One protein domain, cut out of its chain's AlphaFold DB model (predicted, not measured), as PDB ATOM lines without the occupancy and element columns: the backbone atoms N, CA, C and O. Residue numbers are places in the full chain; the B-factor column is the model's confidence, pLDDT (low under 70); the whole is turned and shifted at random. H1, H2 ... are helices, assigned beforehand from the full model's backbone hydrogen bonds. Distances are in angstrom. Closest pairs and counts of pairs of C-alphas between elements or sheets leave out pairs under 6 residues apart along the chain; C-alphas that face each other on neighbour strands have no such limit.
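This is residues 148 to 232 of the 610 residues of an uncharacterized protein of Golovinomyces cichoracearum (UniProt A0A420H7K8). Two helical hairpins, H1 with H2 and H3 with H4, stand side by side in a flat slab, with few contacts between them. H1, H3 and H4 make one layer with H3 in the middle; H2 and the short H5 make a second. The 85 printed residues, 148 to 232, hold five named helices, H1 to H5 in chain order, and no named strand: the class is all helix. The whole is compact, with a radius of gyration of the C-alphas of 12.9 A, and spans 38 by 34 by 16 A.

H1, residues 148 to 161, touches H2, residues 170 to 186, closest at the C-alphas of Ile 154 and Ala 184, 6.6 A. This hairpin runs opposite ways at a shallow tilt of 27 degrees. H3, residues 196 to 205, is near H1, with 6 pairs of C-alphas within 10 A, and near H2, with 5. H4, residues 210 to 222, touches H3 with residues 213 to 217 alone; the C-alphas of Leu 202 and Ala 213 are closest, 5.3 A. That hairpin has a shallow tilt of 17 degrees, opposite ways. H5, residues 228 to 232, is close to H3 but not clearly touching: the closest C-alphas, Gln 198 and Leu 228, are 6.3 A apart. H5 is also near H2, with 5 pairs of C-alphas within 10 A. H1 and H2 are apart from H4. Every O i to N i+4 pair is within hydrogen-bond range in H1, H2, H3 and H5; in H4, 7 of 9 are.

H1 begins at C-alpha 148, (178.469, 118.950, 168.093), and is 20.1 A long. H2 is 24.7 A, H3 14.5 A, H4 19.3 A and H5 6.7 A, ending at C-alpha 232, (162.474, 142.173, 160.418).

The C-alphas of Gln 148 and Ala 211 are farthest apart, 38.3 A. The printed part has no cut and no long link. Mean pLDDT of the printed part is 71.4; residues 148 to 149, 164 to 169, 190 to 195, 211 and 218 to 232 are under 70.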
ATOM      1  N   GLN A 148     177.391 118.494 168.974       63.69
ATOM      2  CA  GLN A 148     178.469 118.950 168.093       63.69
ATOM      3  C   GLN A 148     178.196 118.773 166.585       63.69
ATOM      4  O   GLN A 148     178.490 119.680 165.811       63.69
ATOM      5  N   ALA A 149     177.635 117.646 166.140       66.38
ATOM      6  CA  ALA A 149     177.335 117.410 164.724       66.38
ATOM      7  C   ALA A 149     176.211 118.332 164.229       66.38
ATOM      8  O   ALA A 149     176.312 118.904 163.145       66.38
ATOM      9  N   ARG A 150     175.187 118.553 165.065       70.69
ATOM     10  CA  ARG A 150     174.133 119.533 164.777       70.69
ATOM     11  C   ARG A 150     174.685 120.954 164.757       70.69
ATOM     12  O   ARG A 150     174.326 121.718 163.870       70.69
ATOM     13  N   ARG A 151     175.613 121.295 165.665       72.25
ATOM     14  CA  ARG A 151     176.299 122.602 165.647       72.25
ATOM     15  C   ARG A 151     177.005 122.822 164.313       72.25
ATOM     16  O   ARG A 151     176.843 123.877 163.718       72.25
ATOM     17  N   GLN A 152     177.732 121.823 163.816       74.38
ATOM     18  CA  GLN A 152     178.406 121.913 162.517       74.38
ATOM     19  C   GLN A 152     177.420 122.015 161.343       74.38
ATOM     20  O   GLN A 152     177.672 122.767 160.404       74.38
ATOM     21  N   GLU A 153     176.286 121.310 161.396       78.81
ATOM     22  CA  GLU A 153     175.236 121.403 160.373       78.81
ATOM     23  C   GLU A 153     174.627 122.810 160.310       78.81
ATOM     24  O   GLU A 153     174.562 123.390 159.225       78.81
ATOM     25  N   ILE A 154     174.263 123.388 161.461       78.81
ATOM     26  CA  ILE A 154     173.731 124.755 161.537       78.81
ATOM     27  C   ILE A 154     174.774 125.764 161.051       78.81
ATOM     28  O   ILE A 154     174.440 126.613 160.234       78.81
ATOM     29  N   ILE A 155     176.044 125.644 161.456       80.75
ATOM     30  CA  ILE A 155     177.123 126.525 160.968       80.75
ATOM     31  C   ILE A 155     177.270 126.418 159.440       80.75
ATOM     32  O   ILE A 155     177.385 127.425 158.744       80.75
ATOM     33  N   SER A 156     177.230 125.201 158.893       82.19
ATOM     34  CA  SER A 156     177.255 124.980 157.444       82.19
ATOM     35  C   SER A 156     176.054 125.634 156.751       82.19
ATOM     36  O   SER A 156     176.216 126.243 155.695       82.19
ATOM     37  N   ASN A 157     174.852 125.514 157.317       82.62
ATOM     38  CA  ASN A 157     173.635 126.088 156.741       82.62
ATOM     39  C   ASN A 157     173.620 127.620 156.841       82.62
ATOM     40  O   ASN A 157     173.284 128.281 155.861       82.62
ATOM     41  N   TRP A 158     174.105 128.178 157.950       83.38
ATOM     42  CA  TRP A 158     174.329 129.611 158.136       83.38
ATOM     43  C   TRP A 158     175.263 130.188 157.064       83.38
ATOM     44  O   TRP A 158     174.936 131.156 156.382       83.38
ATOM     45  N   ASN A 159     176.394 129.528 156.808       83.44
ATOM     46  CA  ASN A 159     177.333 129.960 155.769       83.44
ATOM     47  C   ASN A 159     176.760 129.833 154.345       83.44
ATOM     48  O   ASN A 159     177.194 130.537 153.430       83.44
ATOM     49  N   LYS A 160     175.806 128.918 154.123       83.50
ATOM     50  CA  LYS A 160     175.118 128.780 152.831       83.50
ATOM     51  C   LYS A 160     174.101 129.893 152.621       83.50
ATOM     52  O   LYS A 160     174.074 130.447 151.529       83.50
ATOM     53  N   ILE A 161     173.304 130.227 153.638       82.94
ATOM     54  CA  ILE A 161     172.217 131.200 153.491       82.94
ATOM     55  C   ILE A 161     172.710 132.645 153.355       82.94
ATOM     56  O   ILE A 161     172.039 133.465 152.734       82.94
ATOM     57  N   GLN A 162     173.928 132.935 153.827       80.88
ATOM     58  CA  GLN A 162     174.628 134.198 153.554       80.88
ATOM     59  C   GLN A 162     174.889 134.443 152.055       80.88
ATOM     60  O   GLN A 162     175.150 135.568 151.629       80.88
ATOM     61  N   LYS A 163     174.842 133.399 151.219       78.88
ATOM     62  CA  LYS A 163     174.970 133.533 149.766       78.88
ATOM     63  C   LYS A 163     173.581 133.673 149.156       78.88
ATOM     64  O   LYS A 163     172.776 132.751 149.235       78.88
ATOM     65  N   ILE A 164     173.332 134.808 148.508       68.19
ATOM     66  CA  ILE A 164     172.057 135.081 147.837       68.19
ATOM     67  C   ILE A 164     171.788 134.025 146.750       68.19
ATOM     68  O   ILE A 164     172.644 133.835 145.875       68.19
ATOM     69  N   PRO A 165     170.615 133.368 146.760       67.81
ATOM     70  CA  PRO A 165     170.178 132.509 145.669       67.81
ATOM     71  C   PRO A 165     169.913 133.329 144.401       67.81
ATOM     72  O   PRO A 165     169.262 134.366 144.453       67.81
ATOM     73  N   THR A 166     170.383 132.858 143.248       60.84
ATOM     74  CA  THR A 166     170.204 133.566 141.964       60.84
ATOM     75  C   THR A 166     168.779 133.435 141.397       60.84
ATOM     76  O   THR A 166     168.390 134.268 140.592       60.84
ATOM     77  N   ASP A 167     168.001 132.440 141.854       57.34
ATOM     78  CA  ASP A 167     166.713 132.026 141.257       57.34
ATOM     79  C   ASP A 167     165.569 131.749 142.266       57.34
ATOM     80  O   ASP A 167     164.475 131.357 141.860       57.34
ATOM     81  N   GLN A 168     165.774 131.897 143.583       57.19
ATOM     82  CA  GLN A 168     164.710 131.616 144.568       57.19
ATOM     83  C   GLN A 168     163.919 132.878 144.916       57.19
ATOM     84  O   GLN A 168     164.487 133.958 145.058       57.19
ATOM     85  N   ALA A 169     162.600 132.726 145.082       66.06
ATOM     86  CA  ALA A 169     161.723 133.783 145.569       66.06
ATOM     87  C   ALA A 169     162.277 134.340 146.890       66.06
ATOM     88  O   ALA A 169     162.430 133.592 147.855       66.06
ATOM     89  N   ILE A 170     162.585 135.640 146.914       73.62
ATOM     90  CA  ILE A 170     163.239 136.337 148.035       73.62
ATOM     91  C   ILE A 170     162.518 136.064 149.365       73.62
ATOM     92  O   ILE A 170     163.180 135.846 150.374       73.62
ATOM     93  N   SER A 171     161.185 135.959 149.348       74.31
ATOM     94  CA  SER A 171     160.369 135.584 150.511       74.31
ATOM     95  C   SER A 171     160.776 134.238 151.122       74.31
ATOM     96  O   SER A 171     161.076 134.168 152.304       74.31
ATOM     97  N   SER A 172     160.902 133.188 150.307       77.75
ATOM     98  CA  SER A 172     161.305 131.855 150.783       77.75
ATOM     99  C   SER A 172     162.731 131.810 151.339       77.75
ATOM    100  O   SER A 172     163.048 130.959 152.168       77.75
ATOM    101  N   TRP A 173     163.602 132.715 150.884       82.81
ATOM    102  CA  TRP A 173     164.953 132.864 151.418       82.81
ATOM    103  C   TRP A 173     164.946 133.591 152.767       82.81
ATOM    104  O   TRP A 173     165.671 133.171 153.666       82.81
ATOM    105  N   ILE A 174     164.094 134.609 152.937       80.81
ATOM    106  CA  ILE A 174     163.880 135.292 154.225       80.81
ATOM    107  C   ILE A 174     163.314 134.313 155.265       80.81
ATOM    108  O   ILE A 174     163.879 134.212 156.353       80.81
ATOM    109  N   ASP A 175     162.305 133.511 154.906       79.06
ATOM    110  CA  ASP A 175     161.718 132.493 155.794       79.06
ATOM    111  C   ASP A 175     162.772 131.476 156.279       79.06
ATOM    112  O   ASP A 175     162.818 131.084 157.447       79.06
ATOM    113  N   GLN A 176     163.669 131.049 155.381       80.50
ATOM    114  CA  GLN A 176     164.781 130.163 155.741       80.50
ATOM    115  C   GLN A 176     165.796 130.854 156.659       80.50
ATOM    116  O   GLN A 176     166.415 130.192 157.495       80.50
ATOM    117  N   TRP A 177     165.984 132.165 156.505       84.56
ATOM    118  CA  TRP A 177     166.893 132.962 157.323       84.56
ATOM    119  C   TRP A 177     166.399 133.042 158.762       84.56
ATOM    120  O   TRP A 177     167.169 132.777 159.685       84.56
ATOM    121  N   GLU A 178     165.107 133.311 158.948       82.94
ATOM    122  CA  GLU A 178     164.457 133.324 160.260       82.94
ATOM    123  C   GLU A 178     164.542 131.952 160.942       82.94
ATOM    124  O   GLU A 178     164.944 131.857 162.105       82.94
ATOM    125  N   LEU A 179     164.262 130.873 160.202       81.62
ATOM    126  CA  LEU A 179     164.312 129.513 160.737       81.62
ATOM    127  C   LEU A 179     165.722 129.133 161.208       81.62
ATOM    128  O   LEU A 179     165.895 128.676 162.337       81.62
ATOM    129  N   ILE A 180     166.750 129.349 160.377       82.56
ATOM    130  CA  ILE A 180     168.136 129.018 160.749       82.56
ATOM    131  C   ILE A 180     168.616 129.914 161.900       82.56
ATOM    132  O   ILE A 180     169.348 129.440 162.771       82.56
ATOM    133  N   TYR A 181     168.199 131.184 161.942       82.88
ATOM    134  CA  TYR A 181     168.514 132.078 163.055       82.88
ATOM    135  C   TYR A 181     167.906 131.587 164.374       82.88
ATOM    136  O   TYR A 181     168.616 131.508 165.379       82.88
ATOM    137  N   ALA A 182     166.631 131.187 164.370       77.88
ATOM    138  CA  ALA A 182     165.963 130.634 165.544       77.88
ATOM    139  C   ALA A 182     166.679 129.373 166.067       77.88
ATOM    140  O   ALA A 182     166.973 129.282 167.261       77.88
ATOM    141  N   GLU A 183     167.053 128.449 165.173       76.06
ATOM    142  CA  GLU A 183     167.815 127.246 165.541       76.06
ATOM    143  C   GLU A 183     169.221 127.578 166.086       76.06
ATOM    144  O   GLU A 183     169.702 126.959 167.040       76.06
ATOM    145  N   ALA A 184     169.906 128.560 165.492       78.44
ATOM    146  CA  ALA A 184     171.236 128.988 165.922       78.44
ATOM    147  C   ALA A 184     171.219 129.688 167.292       78.44
ATOM    148  O   ALA A 184     172.150 129.491 168.086       78.44
ATOM    149  N   ARG A 185     170.156 130.458 167.578       78.69
ATOM    150  CA  ARG A 185     169.900 131.098 168.876       78.69
ATOM    151  C   ARG A 185     169.662 130.052 169.961       78.69
ATOM    152  O   ARG A 185     170.292 130.129 171.011       78.69
ATOM    153  N   GLU A 186     168.828 129.044 169.700       75.38
ATOM    154  CA  GLU A 186     168.566 127.955 170.655       75.38
ATOM    155  C   GLU A 186     169.858 127.207 171.039       75.38
ATOM    156  O   GLU A 186     170.075 126.841 172.196       75.38
ATOM    157  N   MET A 187     170.767 127.034 170.077       71.12
ATOM    158  CA  MET A 187     172.037 126.326 170.263       71.12
ATOM    159  C   MET A 187     173.172 127.184 170.849       71.12
ATOM    160  O   MET A 187     174.269 126.652 171.065       71.12
ATOM    161  N   ASN A 188     172.933 128.475 171.120       70.12
ATOM    162  CA  ASN A 188     173.920 129.447 171.609       70.12
ATOM    163  C   ASN A 188     175.229 129.427 170.795       70.12
ATOM    164  O   ASN A 188     176.328 129.298 171.348       70.12
ATOM    165  N   LEU A 189     175.130 129.492 169.462       73.56
ATOM    166  CA  LEU A 189     176.322 129.524 168.615       73.56
ATOM    167  C   LEU A 189     177.063 130.863 168.784       73.56
ATOM    168  O   LEU A 189     176.487 131.912 168.499       73.56
ATOM    169  N   PRO A 190     178.362 130.859 169.150       66.50
ATOM    170  CA  PRO A 190     179.111 132.097 169.366       66.50
ATOM    171  C   PRO A 190     179.232 132.933 168.087       66.50
ATOM    172  O   PRO A 190     179.357 134.144 168.163       66.50
ATOM    173  N   HIS A 191     179.132 132.315 166.905       63.81
ATOM    174  CA  HIS A 191     179.239 133.018 165.625       63.81
ATOM    175  C   HIS A 191     177.938 133.714 165.170       63.81
ATOM    176  O   HIS A 191     177.975 134.480 164.209       63.81
ATOM    177  N   VAL A 192     176.811 133.440 165.843       65.06
ATOM    178  CA  VAL A 192     175.455 133.936 165.519       65.06
ATOM    179  C   VAL A 192     174.882 134.782 166.670       65.06
ATOM    180  O   VAL A 192     173.705 135.124 166.685       65.06
ATOM    181  N   THR A 193     175.713 135.153 167.647       67.06
ATOM    182  CA  THR A 193     175.306 136.091 168.700       67.06
ATOM    183  C   THR A 193     175.115 137.494 168.128       67.06
ATOM    184  O   THR A 193     175.824 137.917 167.211       67.06
ATOM    185  N   GLU A 194     174.126 138.220 168.643       65.62
ATOM    186  CA  GLU A 194     173.924 139.629 168.303       65.62
ATOM    187  C   GLU A 194     175.141 140.445 168.776       65.62
ATOM    188  O   GLU A 194     175.635 140.200 169.881       65.62
ATOM    189  N   PRO A 195     175.676 141.375 167.961       67.56
ATOM    190  CA  PRO A 195     175.141 141.909 166.698       67.56
ATOM    191  C   PRO A 195     175.654 141.208 165.418       67.56
ATOM    192  O   PRO A 195     175.272 141.573 164.307       67.56
ATOM    193  N   GLN A 196     176.504 140.179 165.520       72.94
ATOM    194  CA  GLN A 196     177.157 139.536 164.364       72.94
ATOM    195  C   GLN A 196     176.158 138.952 163.353       72.94
ATOM    196  O   GLN A 196     176.402 138.958 162.138       72.94
ATOM    197  N   ALA A 197     175.023 138.457 163.842       76.62
ATOM    198  CA  ALA A 197     173.951 137.955 162.997       76.62
ATOM    199  C   ALA A 197     173.308 139.066 162.142       76.62
ATOM    200  O   ALA A 197     173.087 138.860 160.950       76.62
ATOM    201  N   GLN A 198     173.116 140.267 162.696       75.06
ATOM    202  CA  GLN A 198     172.564 141.421 161.971       75.06
ATOM    203  C   GLN A 198     173.492 141.880 160.857       75.06
ATOM    204  O   GLN A 198     173.065 142.022 159.712       75.06
ATOM    205  N   TYR A 199     174.784 142.025 161.158       78.75
ATOM    206  CA  TYR A 199     175.779 142.350 160.138       78.75
ATOM    207  C   TYR A 199     175.791 141.297 159.026       78.75
ATOM    208  O   TYR A 199     175.784 141.641 157.846       78.75
ATOM    209  N   SER A 200     175.740 140.009 159.383       79.31
ATOM    210  CA  SER A 200     175.704 138.913 158.404       79.31
ATOM    211  C   SER A 200     174.491 139.009 157.469       79.31
ATOM    212  O   SER A 200     174.633 138.794 156.263       79.31
ATOM    213  N   PHE A 201     173.316 139.370 157.993       83.69
ATOM    214  CA  PHE A 201     172.111 139.599 157.193       83.69
ATOM    215  C   PHE A 201     172.252 140.819 156.273       83.69
ATOM    216  O   PHE A 201     172.066 140.706 155.060       83.69
ATOM    217  N   LEU A 202     172.664 141.969 156.816       82.44
ATOM    218  CA  LEU A 202     172.788 143.218 156.060       82.44
ATOM    219  C   LEU A 202     173.842 143.135 154.950       82.44
ATOM    220  O   LEU A 202     173.615 143.608 153.835       82.44
ATOM    221  N   TYR A 203     174.972 142.469 155.198       81.69
ATOM    222  CA  TYR A 203     175.961 142.205 154.149       81.69
ATOM    223  C   TYR A 203     175.422 141.277 153.058       81.69
ATOM    224  O   TYR A 203     175.783 141.443 151.889       81.69
ATOM    225  N   SER A 204     174.542 140.338 153.415       80.94
ATOM    226  CA  SER A 204     173.896 139.446 152.451       80.94
ATOM    227  C   SER A 204     172.894 140.215 151.585       80.94
ATOM    228  O   SER A 204     172.963 140.133 150.363       80.94
ATOM    229  N   ILE A 205     172.025 141.043 152.172       82.00
ATOM    230  CA  ILE A 205     170.978 141.771 151.431       82.00
ATOM    231  C   ILE A 205     171.499 142.991 150.657       82.00
ATOM    232  O   ILE A 205     170.850 143.440 149.712       82.00
ATOM    233  N   LYS A 206     172.711 143.482 150.964       78.44
ATOM    234  CA  LYS A 206     173.351 144.632 150.295       78.44
ATOM    235  C   LYS A 206     173.383 144.525 148.767       78.44
ATOM    236  O   LYS A 206     173.365 145.548 148.085       78.44
ATOM    237  N   ARG A 207     173.439 143.312 148.202       72.44
ATOM    238  CA  ARG A 207     173.438 143.128 146.737       72.44
ATOM    239  C   ARG A 207     172.058 143.332 146.099       72.44
ATOM    240  O   ARG A 207     172.009 143.597 144.904       72.44
ATOM    241  N   ILE A 208     170.976 143.200 146.868       74.50
ATOM    242  CA  ILE A 208     169.586 143.399 146.427       74.50
ATOM    243  C   ILE A 208     169.130 144.821 146.782       74.50
ATOM    244  O   ILE A 208     168.684 145.560 145.911       74.50
ATOM    245  N   ALA A 209     169.298 145.227 148.044       72.62
ATOM    246  CA  ALA A 209     168.811 146.494 148.588       72.62
ATOM    247  C   ALA A 209     169.962 147.312 149.200       72.62
ATOM    248  O   ALA A 209     170.080 147.464 150.416       72.62
ATOM    249  N   ARG A 210     170.846 147.833 148.340       72.75
ATOM    250  CA  ARG A 210     172.083 148.515 148.759       72.75
ATOM    251  C   ARG A 210     171.841 149.722 149.671       72.75
ATOM    252  O   ARG A 210     172.483 149.812 150.708       72.75
ATOM    253  N   ALA A 211     170.930 150.618 149.287       69.25
ATOM    254  CA  ALA A 211     170.673 151.858 150.024       69.25
ATOM    255  C   ALA A 211     170.096 151.595 151.426       69.25
ATOM    256  O   ALA A 211     170.523 152.213 152.395       69.25
ATOM    257  N   TRP A 212     169.180 150.627 151.543       78.38
ATOM    258  CA  TRP A 212     168.591 150.228 152.824       78.38
ATOM    259  C   TRP A 212     169.617 149.551 153.739       78.38
ATOM    260  O   TRP A 212     169.742 149.914 154.907       78.38
ATOM    261  N   ALA A 213     170.408 148.620 153.193       77.56
ATOM    262  CA  ALA A 213     171.447 147.938 153.956       77.56
ATOM    263  C   ALA A 213     172.528 148.909 154.452       77.56
ATOM    264  O   ALA A 213     172.967 148.798 155.591       77.56
ATOM    265  N   GLU A 214     172.950 149.872 153.625       75.19
ATOM    266  CA  GLU A 214     173.930 150.894 154.019       75.19
ATOM    267  C   GLU A 214     173.378 151.826 155.110       75.19
ATOM    268  O   GLU A 214     174.102 152.120 156.056       75.19
ATOM    269  N   LEU A 215     172.096 152.206 155.049       75.50
ATOM    270  CA  LEU A 215     171.444 153.013 156.086       75.50
ATOM    271  C   LEU A 215     171.355 152.263 157.423       75.50
ATOM    272  O   LEU A 215     171.779 152.792 158.448       75.50
ATOM    273  N   LYS A 216     170.869 151.014 157.422       74.69
ATOM    274  CA  LYS A 216     170.739 150.208 158.650       74.69
ATOM    275  C   LYS A 216     172.090 149.804 159.247       74.69
ATOM    276  O   LYS A 216     172.195 149.728 160.466       74.69
ATOM    277  N   LEU A 217     173.132 149.601 158.431       75.50
ATOM    278  CA  LEU A 217     174.497 149.368 158.928       75.50
ATOM    279  C   LEU A 217     175.013 150.554 159.756       75.50
ATOM    280  O   LEU A 217     175.665 150.329 160.768       75.50
ATOM    281  N   VAL A 218     174.690 151.790 159.359       69.69
ATOM    282  CA  VAL A 218     175.048 153.002 160.117       69.69
ATOM    283  C   VAL A 218     174.244 153.100 161.419       69.69
ATOM    284  O   VAL A 218     174.787 153.495 162.441       69.69
ATOM    285  N   THR A 219     172.968 152.698 161.417       66.56
ATOM    286  CA  THR A 219     172.110 152.761 162.618       66.56
ATOM    287  C   THR A 219     172.464 151.713 163.683       66.56
ATOM    288  O   THR A 219     172.236 151.955 164.866       66.56
ATOM    289  N   ILE A 220     173.015 150.555 163.296       63.72
ATOM    290  CA  ILE A 220     173.416 149.499 164.247       63.72
ATOM    291  C   ILE A 220     174.618 149.925 165.095       63.72
ATOM    292  O   ILE A 220     174.659 149.587 166.276       63.72
ATOM    293  N   ASP A 221     175.553 150.699 164.535       57.38
ATOM    294  CA  ASP A 221     176.690 151.226 165.305       57.38
ATOM    295  C   ASP A 221     176.233 152.206 166.409       57.38
ATOM    296  O   ASP A 221     176.886 152.300 167.448       57.38
ATOM    297  N   ASP A 222     175.074 152.857 166.237       51.97
ATOM    298  CA  ASP A 222     174.470 153.765 167.225       51.97
ATOM    299  C   ASP A 222     173.555 153.053 168.248       51.97
ATOM    300  O   ASP A 222     173.308 153.582 169.336       51.97
ATOM    301  N   GLN A 223     173.042 151.856 167.940       52.69
ATOM    302  CA  GLN A 223     172.109 151.104 168.790       52.69
ATOM    303  C   GLN A 223     172.717 149.781 169.266       52.69
ATOM    304  O   GLN A 223     172.437 148.702 168.744       52.69
ATOM    305  N   THR A 224     173.507 149.827 170.338       46.16
ATOM    306  CA  THR A 224     173.895 148.602 171.043       46.16
ATOM    307  C   THR A 224     172.663 147.962 171.699       46.16
ATOM    308  O   THR A 224     172.142 148.504 172.673       46.16
ATOM    309  N   GLN A 225     172.268 146.786 171.194       47.75
ATOM    310  CA  GLN A 225     171.187 145.886 171.652       47.75
ATOM    311  C   GLN A 225     169.765 146.136 171.117       47.75
ATOM    312  O   GLN A 225     168.809 146.226 171.886       47.75
ATOM    313  N   ALA A 226     169.588 146.148 169.798       47.97
ATOM    314  CA  ALA A 226     168.290 145.818 169.204       47.97
ATOM    315  C   ALA A 226     168.274 144.326 168.816       47.97
ATOM    316  O   ALA A 226     169.242 143.864 168.221       47.97
ATOM    317  N   GLU A 227     167.222 143.568 169.153       52.81
ATOM    318  CA  GLU A 227     167.070 142.160 168.734       52.81
ATOM    319  C   GLU A 227     166.830 142.073 167.213       52.81
ATOM    320  O   GLU A 227     166.112 142.893 166.653       52.81
ATOM    321  N   LEU A 228     167.341 141.049 166.520       48.19
ATOM    322  CA  LEU A 228     167.137 140.833 165.066       48.19
ATOM    323  C   LEU A 228     165.661 140.879 164.624       48.19
ATOM    324  O   LEU A 228     165.348 141.304 163.512       48.19
ATOM    325  N   ASN A 229     164.748 140.514 165.525       46.59
ATOM    326  CA  ASN A 229     163.308 140.607 165.312       46.59
ATOM    327  C   ASN A 229     162.833 142.052 165.101       46.59
ATOM    328  O   ASN A 229     161.842 142.255 164.409       46.59
ATOM    329  N   SER A 230     163.497 143.068 165.662       47.69
ATOM    330  CA  SER A 230     163.148 144.466 165.394       47.69
ATOM    331  C   SER A 230     163.554 144.899 163.988       47.69
ATOM    332  O   SER A 230     162.867 145.734 163.426       47.69
ATOM    333  N   VAL A 231     164.590 144.299 163.391       53.22
ATOM    334  CA  VAL A 231     165.018 144.586 162.008       53.22
ATOM    335  C   VAL A 231     164.029 144.001 160.997       53.22
ATOM    336  O   VAL A 231     163.653 144.692 160.056       53.22
ATOM    337  N   PHE A 232     163.548 142.772 161.227       44.75
ATOM    338  CA  PHE A 232     162.474 142.173 160.418       44.75
ATOM    339  C   PHE A 232     161.131 142.891 160.614       44.75
ATOM    340  O   PHE A 232     160.379 143.083 159.665       44.75
TER     341      PHE A 232